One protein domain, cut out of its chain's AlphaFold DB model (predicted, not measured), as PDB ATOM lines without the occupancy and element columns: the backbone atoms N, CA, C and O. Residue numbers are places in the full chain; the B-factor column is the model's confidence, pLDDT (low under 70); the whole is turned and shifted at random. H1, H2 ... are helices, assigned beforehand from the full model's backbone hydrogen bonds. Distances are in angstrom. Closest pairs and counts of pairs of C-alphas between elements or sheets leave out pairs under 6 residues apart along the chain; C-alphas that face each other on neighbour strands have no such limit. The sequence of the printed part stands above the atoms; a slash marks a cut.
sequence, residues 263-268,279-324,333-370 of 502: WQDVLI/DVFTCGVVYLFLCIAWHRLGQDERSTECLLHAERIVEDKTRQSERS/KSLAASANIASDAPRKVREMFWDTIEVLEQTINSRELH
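AT A GLANCE: This is residues 263 to 268, 279 to 324 and 333 to 370 of the 502 residues of an uncharacterized protein of Valsa mali var. pyri (UniProt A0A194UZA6). A long helical hairpin, H2 and H3, has short H1 packed on H2, while H5 runs nearly alongside H3 with a looser fit and has tiny H4 on it. The 90 printed residues include five named helices, H1 to H5 in order, and no named strand: all helix. The whole is compact, radius of gyration of the C-alphas 13.7 A, spanning 40 by 30 by 19 A.

IN THESE COORDINATES: Find C-alpha 263 at (24.752, 21.608, 18.527), where H1, residues 263 to 268, begins. H2, residues 281 to 296, runs 23.5 A; H3, residues 300 to 323, 34.9 A. After H4, residues 333 to 336, H5, residues 347 to 364, runs 25.2 A to C-alpha 364 at (47.682, 29.247, 5.966).

HOW THE PARTS SIT: Hairpin H2 and H3 touch, closest C-alphas Cys 291 and Ser 303, 4.1 A, at a shallow tilt of 18 degrees, opposite ways. H2 touches H1 with residues 283 to 290 alone, closest C-alphas Leu 290 and Trp 263, 6.4 A. H3 and H5 are close but not clearly touching, closest C-alphas Glu 311 and Thr 356, 7.8 A. H5 touches H4 with residues 357 to 364 alone, closest C-alphas Ile 357 and Ala 336, 6.1 A. Every O i to N i+4 pair is within hydrogen-bond range in H1, H2, H3 and H5; H4 is too short for one.

THE WHOLE: Cuts leave C-alphas 268 and 279 12.7 A apart, and 324 and 333 20.6 A. Residues 333 to 370 have pLDDT under 70.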
ATOM      1  N   TRP A 263      24.019  21.572  19.800       97.38
ATOM      2  CA  TRP A 263      24.752  21.608  18.527       97.38
ATOM      3  C   TRP A 263      23.920  21.107  17.337       97.38
ATOM      4  O   TRP A 263      24.018  21.658  16.242       97.38
ATOM      5  N   GLN A 264      23.060  20.105  17.537       97.31
ATOM      6  CA  GLN A 264      22.108  19.673  16.508       97.31
ATOM      7  C   GLN A 264      21.088  20.769  16.184       97.31
ATOM      8  O   GLN A 264      20.799  21.003  15.009       97.31
ATOM      9  N   ASP A 265      20.590  21.481  17.198       96.69
ATOM     10  CA  ASP A 265      19.685  22.616  17.009       96.69
ATOM     11  C   ASP A 265      20.347  23.711  16.151       96.69
ATOM     12  O   ASP A 265      19.689  24.262  15.265       96.69
ATOM     13  N   VAL A 266      21.654  23.972  16.317       96.06
ATOM     14  CA  VAL A 266      22.405  24.901  15.446       96.06
ATOM     15  C   VAL A 266      22.325  24.477  13.976       96.06
ATOM     16  O   VAL A 266      22.008  25.310  13.124       96.06
ATOM     17  N   LEU A 267      22.578  23.200  13.657       95.88
ATOM     18  CA  LEU A 267      22.498  22.703  12.275       95.88
ATOM     19  C   LEU A 267      21.080  22.819  11.708       95.88
ATOM     20  O   LEU A 267      20.908  23.277  10.577       95.88
ATOM     21  N   ILE A 268      20.066  22.453  12.500       95.75
ATOM     22  CA  ILE A 268      18.653  22.524  12.099       95.75
ATOM     23  C   ILE A 268      18.274  23.965  11.742       95.75
ATOM     24  O   ILE A 268      17.687  24.213  10.685       95.75
ATOM     25  N   ASP A 279      26.523  23.391   3.298       83.06
ATOM     26  CA  ASP A 279      27.975  23.383   3.460       83.06
ATOM     27  C   ASP A 279      28.549  24.789   3.699       83.06
ATOM     28  O   ASP A 279      29.547  25.176   3.091       83.06
ATOM     29  N   VAL A 280      27.924  25.624   4.538       87.50
ATOM     30  CA  VAL A 280      28.580  26.866   5.003       87.50
ATOM     31  C   VAL A 280      29.702  26.551   5.989       87.50
ATOM     32  O   VAL A 280      29.628  25.580   6.736       87.50
ATOM     33  N   PHE A 281      30.725  27.408   6.054       86.94
ATOM     34  CA  PHE A 281      31.867  27.224   6.960       86.94
ATOM     35  C   PHE A 281      31.435  26.994   8.420       86.94
ATOM     36  O   PHE A 281      31.962  26.119   9.101       86.94
ATOM     37  N   THR A 282      30.402  27.711   8.874       88.06
ATOM     38  CA  THR A 282      29.802  27.535  10.203       88.06
ATOM     39  C   THR A 282      29.307  26.106  10.450       88.06
ATOM     40  O   THR A 282      29.478  25.602  11.554       88.06
ATOM     41  N   CYS A 283      28.747  25.419   9.444       93.19
ATOM     42  CA  CYS A 283      28.372  24.007   9.569       93.19
ATOM     43  C   CYS A 283      29.599  23.133   9.815       93.19
ATOM     44  O   CYS A 283      29.549  22.271  10.684       93.19
ATOM     45  N   GLY A 284      30.703  23.380   9.100       92.69
ATOM     46  CA  GLY A 284      31.958  22.653   9.303       92.69
ATOM     47  C   GLY A 284      32.445  22.761  10.749       92.69
ATOM     48  O   GLY A 284      32.708  21.750  11.393       92.69
ATOM     49  N   VAL A 285      32.437  23.978  11.303       91.25
ATOM     50  CA  VAL A 285      32.748  24.228  12.721       91.25
ATOM     51  C   VAL A 285      31.807  23.455  13.652       91.25
ATOM     52  O   VAL A 285      32.262  22.796  14.583       91.25
ATOM     53  N   VAL A 286      30.496  23.495  13.403       94.94
ATOM     54  CA  VAL A 286      29.500  22.786  14.223       94.94
ATOM     55  C   VAL A 286      29.697  21.268  14.170       94.94
ATOM     56  O   VAL A 286      29.590  20.606  15.201       94.94
ATOM     57  N   TYR A 287      30.033  20.707  13.006       96.25
ATOM     58  CA  TYR A 287      30.336  19.284  12.869       96.25
ATOM     59  C   TYR A 287      31.585  18.869  13.656       96.25
ATOM     60  O   TYR A 287      31.578  17.790  14.247       96.25
ATOM     61  N   LEU A 288      32.610  19.723  13.768       94.56
ATOM     62  CA  LEU A 288      33.753  19.458  14.656       94.56
ATOM     63  C   LEU A 288      33.317  19.366  16.126       94.56
ATOM     64  O   LEU A 288      33.716  18.444  16.836       94.56
ATOM     65  N   PHE A 289      32.438  20.262  16.585       94.69
ATOM     66  CA  PHE A 289      31.905  20.182  17.949       94.69
ATOM     67  C   PHE A 289      31.004  18.958  18.166       94.69
ATOM     68  O   PHE A 289      31.074  18.324  19.221       94.69
ATOM     69  N   LEU A 290      30.193  18.581  17.172       95.94
ATOM     70  CA  LEU A 290      29.392  17.353  17.218       95.94
ATOM     71  C   LEU A 290      30.260  16.097  17.251       95.94
ATOM     72  O   LEU A 290      29.927  15.172  17.985       95.94
ATOM     73  N   CYS A 291      31.370  16.074  16.508       96.38
ATOM     74  CA  CYS A 291      32.364  15.005  16.563       96.38
ATOM     75  C   CYS A 291      32.833  14.796  18.012       96.38
ATOM     76  O   CYS A 291      32.639  13.721  18.579       96.38
ATOM     77  N   ILE A 292      33.300  15.864  18.668       93.06
ATOM     78  CA  ILE A 292      33.738  15.822  20.072       93.06
ATOM     79  C   ILE A 292      32.604  15.360  21.003       93.06
ATOM     80  O   ILE A 292      32.824  14.534  21.891       93.06
ATOM     81  N   ALA A 293      31.383  15.870  20.812       93.19
ATOM     82  CA  ALA A 293      30.234  15.512  21.643       93.19
ATOM     83  C   ALA A 293      29.850  14.026  21.510       93.19
ATOM     84  O   ALA A 293      29.605  13.368  22.521       93.19
ATOM     85  N   TRP A 294      29.829  13.483  20.290       96.06
ATOM     86  CA  TRP A 294      29.560  12.063  20.044       96.06
ATOM     87  C   TRP A 294      30.650  11.164  20.604       96.06
ATOM     88  O   TRP A 294      30.341  10.138  21.212       96.06
ATOM     89  N   HIS A 295      31.906  11.572  20.454       92.81
ATOM     90  CA  HIS A 295      33.027  10.828  20.994       92.81
ATOM     91  C   HIS A 295      32.954  10.718  22.527       92.81
ATOM     92  O   HIS A 295      33.045   9.624  23.078       92.81
ATOM     93  N   ARG A 296      32.648  11.821  23.226       90.56
ATOM     94  CA  ARG A 296      32.428  11.824  24.689       90.56
ATOM     95  C   ARG A 296      31.260  10.939  25.145       90.56
ATOM     96  O   ARG A 296      31.173  10.604  26.322       90.56
ATOM     97  N   LEU A 297      30.350  10.586  24.240       94.00
ATOM     98  CA  LEU A 297      29.237   9.664  24.488       94.00
ATOM     99  C   LEU A 297      29.566   8.207  24.103       94.00
ATOM    100  O   LEU A 297      28.682   7.354  24.186       94.00
ATOM    101  N   GLY A 298      30.795   7.915  23.661       94.44
ATOM    102  CA  GLY A 298      31.217   6.591  23.190       94.44
ATOM    103  C   GLY A 298      30.604   6.186  21.845       94.44
ATOM    104  O   GLY A 298      30.476   5.000  21.557       94.44
ATOM    105  N   GLN A 299      30.157   7.153  21.040       96.62
ATOM    106  CA  GLN A 299      29.520   6.929  19.737       96.62
ATOM    107  C   GLN A 299      30.516   7.221  18.604       96.62
ATOM    108  O   GLN A 299      30.344   8.169  17.831       96.62
ATOM    109  N   ASP A 300      31.574   6.417  18.514       94.94
ATOM    110  CA  ASP A 300      32.727   6.688  17.643       94.94
ATOM    111  C   ASP A 300      32.385   6.708  16.143       94.94
ATOM    112  O   ASP A 300      32.944   7.505  15.387       94.94
ATOM    113  N   GLU A 301      31.421   5.896  15.701       96.19
ATOM    114  CA  GLU A 301      30.951   5.902  14.308       96.19
ATOM    115  C   GLU A 301      30.355   7.265  13.923       96.19
ATOM    116  O   GLU A 301      30.735   7.856  12.911       96.19
ATOM    117  N   ARG A 302      29.483   7.816  14.777       96.44
ATOM    118  CA  ARG A 302      28.862   9.136  14.569       96.44
ATOM    119  C   ARG A 302      29.868  10.269  14.697       96.44
ATOM    120  O   ARG A 302      29.773  11.262  13.980       96.44
ATOM    121  N   SER A 303      30.832  10.117  15.603       95.25
ATOM    122  CA  SER A 303      31.955  11.044  15.723       95.25
ATOM    123  C   SER A 303      32.732  11.127  14.408       95.25
ATOM    124  O   SER A 303      32.968  12.220  13.898       95.25
ATOM    125  N   THR A 304      33.075   9.972  13.836       94.88
ATOM    126  CA  THR A 304      33.818   9.871  12.573       94.88
ATOM    127  C   THR A 304      33.019  10.456  11.408       94.88
ATOM    128  O   THR A 304      33.563  11.212  10.608       94.88
ATOM    129  N   GLU A 305      31.717  10.170  11.331       96.69
ATOM    130  CA  GLU A 305      30.823  10.755  10.324       96.69
ATOM    131  C   GLU A 305      30.809  12.291  10.389       96.69
ATOM    132  O   GLU A 305      30.938  12.960   9.362       96.69
ATOM    133  N   CYS A 306      30.719  12.863  11.595       95.88
ATOM    134  CA  CYS A 306      30.767  14.313  11.785       95.88
ATOM    135  C   CYS A 306      32.114  14.903  11.344       95.88
ATOM    136  O   CYS A 306      32.132  15.940  10.685       95.88
ATOM    137  N   LEU A 307      33.233  14.242  11.655       95.06
ATOM    138  CA  LEU A 307      34.559  14.694  11.229       95.06
ATOM    139  C   LEU A 307      34.686  14.727   9.698       95.06
ATOM    140  O   LEU A 307      35.051  15.758   9.141       95.06
ATOM    141  N   LEU A 308      34.274  13.655   9.017       95.12
ATOM    142  CA  LEU A 308      34.288  13.582   7.550       95.12
ATOM    143  C   LEU A 308      33.391  14.648   6.899       95.12
ATOM    144  O   LEU A 308      33.668  15.124   5.795       95.12
ATOM    145  N   HIS A 309      32.290  15.020   7.555       95.06
ATOM    146  CA  HIS A 309      31.461  16.140   7.112       95.06
ATOM    147  C   HIS A 309      32.162  17.486   7.294       95.06
ATOM    148  O   HIS A 309      32.132  18.306   6.375       95.06
ATOM    149  N   ALA A 310      32.807  17.710   8.440       94.00
ATOM    150  CA  ALA A 310      33.558  18.933   8.691       94.00
ATOM    151  C   ALA A 310      34.692  19.130   7.674       94.00
ATOM    152  O   ALA A 310      34.781  20.200   7.071       94.00
ATOM    153  N   GLU A 311      35.500  18.095   7.438       92.62
ATOM    154  CA  GLU A 311      36.611  18.107   6.475       92.62
ATOM    155  C   GLU A 311      36.127  18.480   5.074       92.62
ATOM    156  O   GLU A 311      36.615  19.442   4.483       92.62
ATOM    157  N   ARG A 312      35.086  17.800   4.582       95.06
ATOM    158  CA  ARG A 312      34.503  18.067   3.261       95.06
ATOM    159  C   ARG A 312      34.069  19.525   3.096       95.06
ATOM    160  O   ARG A 312      34.370  20.144   2.079       95.06
ATOM    161  N   ILE A 313      33.386  20.081   4.099       92.69
ATOM    162  CA  ILE A 313      32.918  21.474   4.073       92.69
ATOM    163  C   ILE A 313      34.107  22.440   4.028       92.69
ATOM    164  O   ILE A 313      34.095  23.408   3.262       92.69
ATOM    165  N   VAL A 314      35.135  22.189   4.839       88.06
ATOM    166  CA  VAL A 314      36.340  23.025   4.898       88.06
ATOM    167  C   VAL A 314      37.108  22.971   3.577       88.06
ATOM    168  O   VAL A 314      37.476  24.023   3.044       88.06
ATOM    169  N   GLU A 315      37.289  21.788   2.993       89.12
ATOM    170  CA  GLU A 315      37.913  21.615   1.679       89.12
ATOM    171  C   GLU A 315      37.137  22.343   0.577       89.12
ATOM    172  O   GLU A 315      37.716  23.078  -0.229       89.12
ATOM    173  N   ASP A 316      35.813  22.187   0.541       89.25
ATOM    174  CA  ASP A 316      34.963  22.838  -0.453       89.25
ATOM    175  C   ASP A 316      35.024  24.360  -0.344       89.25
ATOM    176  O   ASP A 316      35.114  25.053  -1.366       89.25
ATOM    177  N   LYS A 317      35.040  24.901   0.879       85.94
ATOM    178  CA  LYS A 317      35.174  26.345   1.106       85.94
ATOM    179  C   LYS A 317      36.562  26.864   0.765       85.94
ATOM    180  O   LYS A 317      36.667  27.933   0.158       85.94
ATOM    181  N   THR A 318      37.601  26.086   1.045       82.94
ATOM    182  CA  THR A 318      38.977  26.410   0.654       82.94
ATOM    183  C   THR A 318      39.083  26.503  -0.869       82.94
ATOM    184  O   THR A 318      39.452  27.555  -1.393       82.94
ATOM    185  N   ARG A 319      38.598  25.491  -1.603       87.12
ATOM    186  CA  ARG A 319      38.561  25.495  -3.079       87.12
ATOM    187  C   ARG A 319      37.731  26.642  -3.660       87.12
ATOM    188  O   ARG A 319      38.079  27.198  -4.703       87.12
ATOM    189  N   GLN A 320      36.618  27.007  -3.020       84.50
ATOM    190  CA  GLN A 320      35.816  28.169  -3.426       84.50
ATOM    191  C   GLN A 320      36.589  29.483  -3.251       84.50
ATOM    192  O   GLN A 320      36.518  30.346  -4.130       84.50
ATOM    193  N   SER A 321      37.345  29.627  -2.158       79.00
ATOM    194  CA  SER A 321      38.146  30.826  -1.877       79.00
ATOM    195  C   SER A 321      39.298  31.007  -2.870       79.00
ATOM    196  O   SER A 321      39.522  32.112  -3.362       79.00
ATOM    197  N   GLU A 322      39.964  29.920  -3.267       81.44
ATOM    198  CA  GLU A 322      41.040  29.948  -4.265       81.44
ATOM    199  C   GLU A 322      40.552  30.417  -5.636       81.44
ATOM    200  O   GLU A 322      41.261  31.119  -6.357       81.44
ATOM    201  N   ARG A 323      39.311  30.068  -5.987       84.50
ATOM    202  CA  ARG A 323      38.677  30.472  -7.248       84.50
ATOM    203  C   ARG A 323      38.184  31.920  -7.239       84.50
ATOM    204  O   ARG A 323      37.902  32.458  -8.308       84.50
ATOM    205  N   SER A 324      38.070  32.551  -6.068       74.62
ATOM    206  CA  SER A 324      37.571  33.920  -5.908       74.62
ATOM    207  C   SER A 324      38.480  34.730  -4.970       74.62
ATOM    208  O   SER A 324      38.136  34.940  -3.803       74.62
ATOM    209  N   LYS A 333      43.623  29.112  11.695       35.06
ATOM    210  CA  LYS A 333      44.506  29.220  12.879       35.06
ATOM    211  C   LYS A 333      43.731  29.520  14.171       35.06
ATOM    212  O   LYS A 333      44.208  29.246  15.263       35.06
ATOM    213  N   SER A 334      42.532  30.077  14.021       39.72
ATOM    214  CA  SER A 334      41.551  30.320  15.069       39.72
ATOM    215  C   SER A 334      41.075  29.081  15.813       39.72
ATOM    216  O   SER A 334      41.083  29.007  17.036       39.72
ATOM    217  N   LEU A 335      40.558  28.133  15.040       41.09
ATOM    218  CA  LEU A 335      39.664  27.105  15.543       41.09
ATOM    219  C   LEU A 335      40.439  26.018  16.293       41.09
ATOM    220  O   LEU A 335      39.927  25.454  17.259       41.09
ATOM    221  N   ALA A 336      41.687  25.794  15.874       37.94
ATOM    222  CA  ALA A 336      42.647  24.887  16.490       37.94
ATOM    223  C   ALA A 336      42.916  25.216  17.968       37.94
ATOM    224  O   ALA A 336      43.044  24.308  18.783       37.94
ATOM    225  N   ALA A 337      42.942  26.505  18.328       40.03
ATOM    226  CA  ALA A 337      43.235  26.952  19.689       40.03
ATOM    227  C   ALA A 337      42.070  26.727  20.677       40.03
ATOM    228  O   ALA A 337      42.298  26.688  21.882       40.03
ATOM    229  N   SER A 338      40.841  26.546  20.176       37.62
ATOM    230  CA  SER A 338      39.614  26.408  20.983       37.62
ATOM    231  C   SER A 338      39.272  24.967  21.390       37.62
ATOM    232  O   SER A 338      38.449  24.729  22.281       37.62
ATOM    233  N   ALA A 339      39.879  23.977  20.734       42.28
ATOM    234  CA  ALA A 339      39.560  22.572  20.937       42.28
ATOM    235  C   ALA A 339      40.444  21.962  22.030       42.28
ATOM    236  O   ALA A 339      41.462  21.330  21.765       42.28
ATOM    237  N   ASN A 340      40.027  22.131  23.283       39.25
ATOM    238  CA  ASN A 340      40.638  21.445  24.416       39.25
ATOM    239  C   ASN A 340      40.320  19.935  24.334       39.25
ATOM    240  O   ASN A 340      39.236  19.483  24.730       39.25
ATOM    241  N   ILE A 341      41.228  19.149  23.749       41.88
ATOM    242  CA  ILE A 341      41.118  17.689  23.702       41.88
ATOM    243  C   ILE A 341      41.607  17.134  25.038       41.88
ATOM    244  O   ILE A 341      42.801  17.121  25.323       41.88
ATOM    245  N   ALA A 342      40.660  16.651  25.842       39.34
ATOM    246  CA  ALA A 342      40.954  15.832  27.010       39.34
ATOM    247  C   ALA A 342      41.806  14.611  26.611       39.34
ATOM    248  O   ALA A 342      41.631  14.047  25.527       39.34
ATOM    249  N   SER A 343      42.688  14.182  27.517       39.53
ATOM    250  CA  SER A 343      43.655  13.076  27.393       39.53
ATOM    251  C   SER A 343      43.098  11.726  26.914       39.53
ATOM    252  O   SER A 343      43.879  10.839  26.557       39.53
ATOM    253  N   ASP A 344      41.774  11.583  26.861       38.03
ATOM    254  CA  ASP A 344      41.063  10.308  26.762       38.03
ATOM    255  C   ASP A 344      40.563   9.970  25.347       38.03
ATOM    256  O   ASP A 344      39.999   8.900  25.132       38.03
ATOM    257  N   ALA A 345      40.796  10.833  24.352       45.44
ATOM    258  CA  ALA A 345      40.411  10.525  22.973       45.44
ATOM    259  C   ALA A 345      41.300   9.417  22.356       45.44
ATOM    260  O   ALA A 345      42.526   9.476  22.489       45.44
ATOM    261  N   PRO A 346      40.759   8.418  21.628       50.94
ATOM    262  CA  PRO A 346      41.534   7.430  20.897       50.94
ATOM    263  C   PRO A 346      42.573   8.113  20.020       50.94
ATOM    264  O   PRO A 346      42.274   9.079  19.314       50.94
ATOM    265  N   ARG A 347      43.800   7.592  20.066       51.78
ATOM    266  CA  ARG A 347      44.968   8.113  19.347       51.78
ATOM    267  C   ARG A 347      44.651   8.480  17.893       51.78
ATOM    268  O   ARG A 347      45.053   9.540  17.457       51.78
ATOM    269  N   LYS A 348      43.835   7.681  17.204       46.62
ATOM    270  CA  LYS A 348      43.430   7.913  15.812       46.62
ATOM    271  C   LYS A 348      42.556   9.158  15.606       46.62
ATOM    272  O   LYS A 348      42.715   9.834  14.606       46.62
ATOM    273  N   VAL A 349      41.660   9.486  16.540       47.06
ATOM    274  CA  VAL A 349      40.834  10.710  16.473       47.06
ATOM    275  C   VAL A 349      41.671  11.936  16.832       47.06
ATOM    276  O   VAL A 349      41.487  12.991  16.240       47.06
ATOM    277  N   ARG A 350      42.632  11.782  17.755       55.84
ATOM    278  CA  ARG A 350      43.642  12.810  18.043       55.84
ATOM    279  C   ARG A 350      44.538  13.076  16.842       55.84
ATOM    280  O   ARG A 350      44.656  14.224  16.454       55.84
ATOM    281  N   GLU A 351      45.132  12.034  16.271       50.62
ATOM    282  CA  GLU A 351      45.979  12.113  15.077       50.62
ATOM    283  C   GLU A 351      45.186  12.724  13.923       50.62
ATOM    284  O   GLU A 351      45.600  13.746  13.418       50.62
ATOM    285  N   MET A 352      43.975  12.244  13.613       51.12
ATOM    286  CA  MET A 352      43.149  12.845  12.554       51.12
ATOM    287  C   MET A 352      42.768  14.307  12.830       51.12
ATOM    288  O   MET A 352      42.737  15.118  11.912       51.12
ATOM    289  N   PHE A 353      42.469  14.667  14.080       50.97
ATOM    290  CA  PHE A 353      42.182  16.054  14.435       50.97
ATOM    291  C   PHE A 353      43.422  16.939  14.260       50.97
ATOM    292  O   PHE A 353      43.326  17.993  13.638       50.97
ATOM    293  N   TRP A 354      44.576  16.510  14.775       54.72
ATOM    294  CA  TRP A 354      45.832  17.253  14.684       54.72
ATOM    295  C   TRP A 354      46.393  17.295  13.264       54.72
ATOM    296  O   TRP A 354      46.834  18.359  12.857       54.72
ATOM    297  N   ASP A 355      46.281  16.219  12.487       46.78
ATOM    298  CA  ASP A 355      46.631  16.163  11.064       46.78
ATOM    299  C   ASP A 355      45.760  17.146  10.268       46.78
ATOM    300  O   ASP A 355      46.256  17.896   9.429       46.78
ATOM    301  N   THR A 356      44.459  17.213  10.572       46.62
ATOM    302  CA  THR A 356      43.551  18.195   9.970       46.62
ATOM    303  C   THR A 356      43.926  19.616  10.390       46.62
ATOM    304  O   THR A 356      44.001  20.492   9.533       46.62
ATOM    305  N   ILE A 357      44.250  19.870  11.662       48.19
ATOM    306  CA  ILE A 357      44.781  21.172  12.101       48.19
ATOM    307  C   ILE A 357      46.105  21.515  11.392       48.19
ATOM    308  O   ILE A 357      46.261  22.643  10.930       48.19
ATOM    309  N   GLU A 358      47.024  20.565  11.232       43.12
ATOM    310  CA  GLU A 358      48.340  20.760  10.615       43.12
ATOM    311  C   GLU A 358      48.230  21.054   9.109       43.12
ATOM    312  O   GLU A 358      48.855  21.993   8.609       43.12
ATOM    313  N   VAL A 359      47.375  20.331   8.380       44.12
ATOM    314  CA  VAL A 359      47.065  20.611   6.965       44.12
ATOM    315  C   VAL A 359      46.460  22.011   6.809       44.12
ATOM    316  O   VAL A 359      46.797  22.745   5.868       44.12
ATOM    317  N   LEU A 360      45.611  22.429   7.752       41.78
ATOM    318  CA  LEU A 360      45.052  23.780   7.778       41.78
ATOM    319  C   LEU A 360      46.147  24.821   8.074       41.78
ATOM    320  O   LEU A 360      46.212  25.839   7.387       41.78
ATOM    321  N   GLU A 361      47.065  24.564   9.008       40.72
ATOM    322  CA  GLU A 361      48.194  25.449   9.328       40.72
ATOM    323  C   GLU A 361      49.190  25.620   8.172       40.72
ATOM    324  O   GLU A 361      49.592  26.750   7.866       40.72
ATOM    325  N   GLN A 362      49.562  24.532   7.493       42.50
ATOM    326  CA  GLN A 362      50.469  24.552   6.339       42.50
ATOM    327  C   GLN A 362      49.874  25.347   5.167       42.50
ATOM    328  O   GLN A 362      50.569  26.146   4.535       42.50
ATOM    329  N   THR A 363      48.565  25.215   4.938       39.81
ATOM    330  CA  THR A 363      47.832  25.978   3.915       39.81
ATOM    331  C   THR A 363      47.835  27.481   4.227       39.81
ATOM    332  O   THR A 363      48.003  28.312   3.331       39.81
ATOM    333  N   ILE A 364      47.737  27.851   5.506       38.53
ATOM    334  CA  ILE A 364      47.682  29.247   5.966       38.53
ATOM    335  C   ILE A 364      49.058  29.925   5.974       38.53
ATOM    336  O   ILE A 364      49.152  31.119   5.700       38.53
ATOM    337  N   ASN A 365      50.135  29.196   6.273       39.34
ATOM    338  CA  ASN A 365      51.495  29.752   6.320       39.34
ATOM    339  C   ASN A 365      52.064  30.130   4.938       39.34
ATOM    340  O   ASN A 365      53.143  30.711   4.859       39.34
ATOM    341  N   SER A 366      51.333  29.853   3.856       40.47
ATOM    342  CA  SER A 366      51.732  30.165   2.479       40.47
ATOM    343  C   SER A 366      51.317  31.564   1.975       40.47
ATOM    344  O   SER A 366      51.622  31.901   0.830       40.47
ATOM    345  N   ARG A 367      50.634  32.400   2.785       38.16
ATOM    346  CA  ARG A 367      50.182  33.752   2.380       38.16
ATOM    347  C   ARG A 367      50.399  34.821   3.460       38.16
ATOM    348  O   ARG A 367      49.984  34.646   4.601       38.16
ATOM    349  N   GLU A 368      50.985  35.955   3.069       39.66
ATOM    350  CA  GLU A 368      51.062  37.189   3.871       39.66
ATOM    351  C   GLU A 368      49.701  37.912   3.873       39.66
ATOM    352  O   GLU A 368      49.209  38.287   2.810       39.66
ATOM    353  N   LEU A 369      49.088  38.121   5.046       36.19
ATOM    354  CA  LEU A 369      47.868  38.928   5.231       36.19
ATOM    355  C   LEU A 369      47.870  39.641   6.604       36.19
ATOM    356  O   LEU A 369      48.375  39.096   7.581       36.19
ATOM    357  N   HIS A 370      47.307  40.860   6.622       35.31
ATOM    358  CA  HIS A 370      47.337  41.896   7.676       35.31
ATOM    359  C   HIS A 370      46.525  41.614   8.969       35.31
ATOM    360  O   HIS A 370      45.590  40.817   8.989       35.31
TER     361      HIS A 370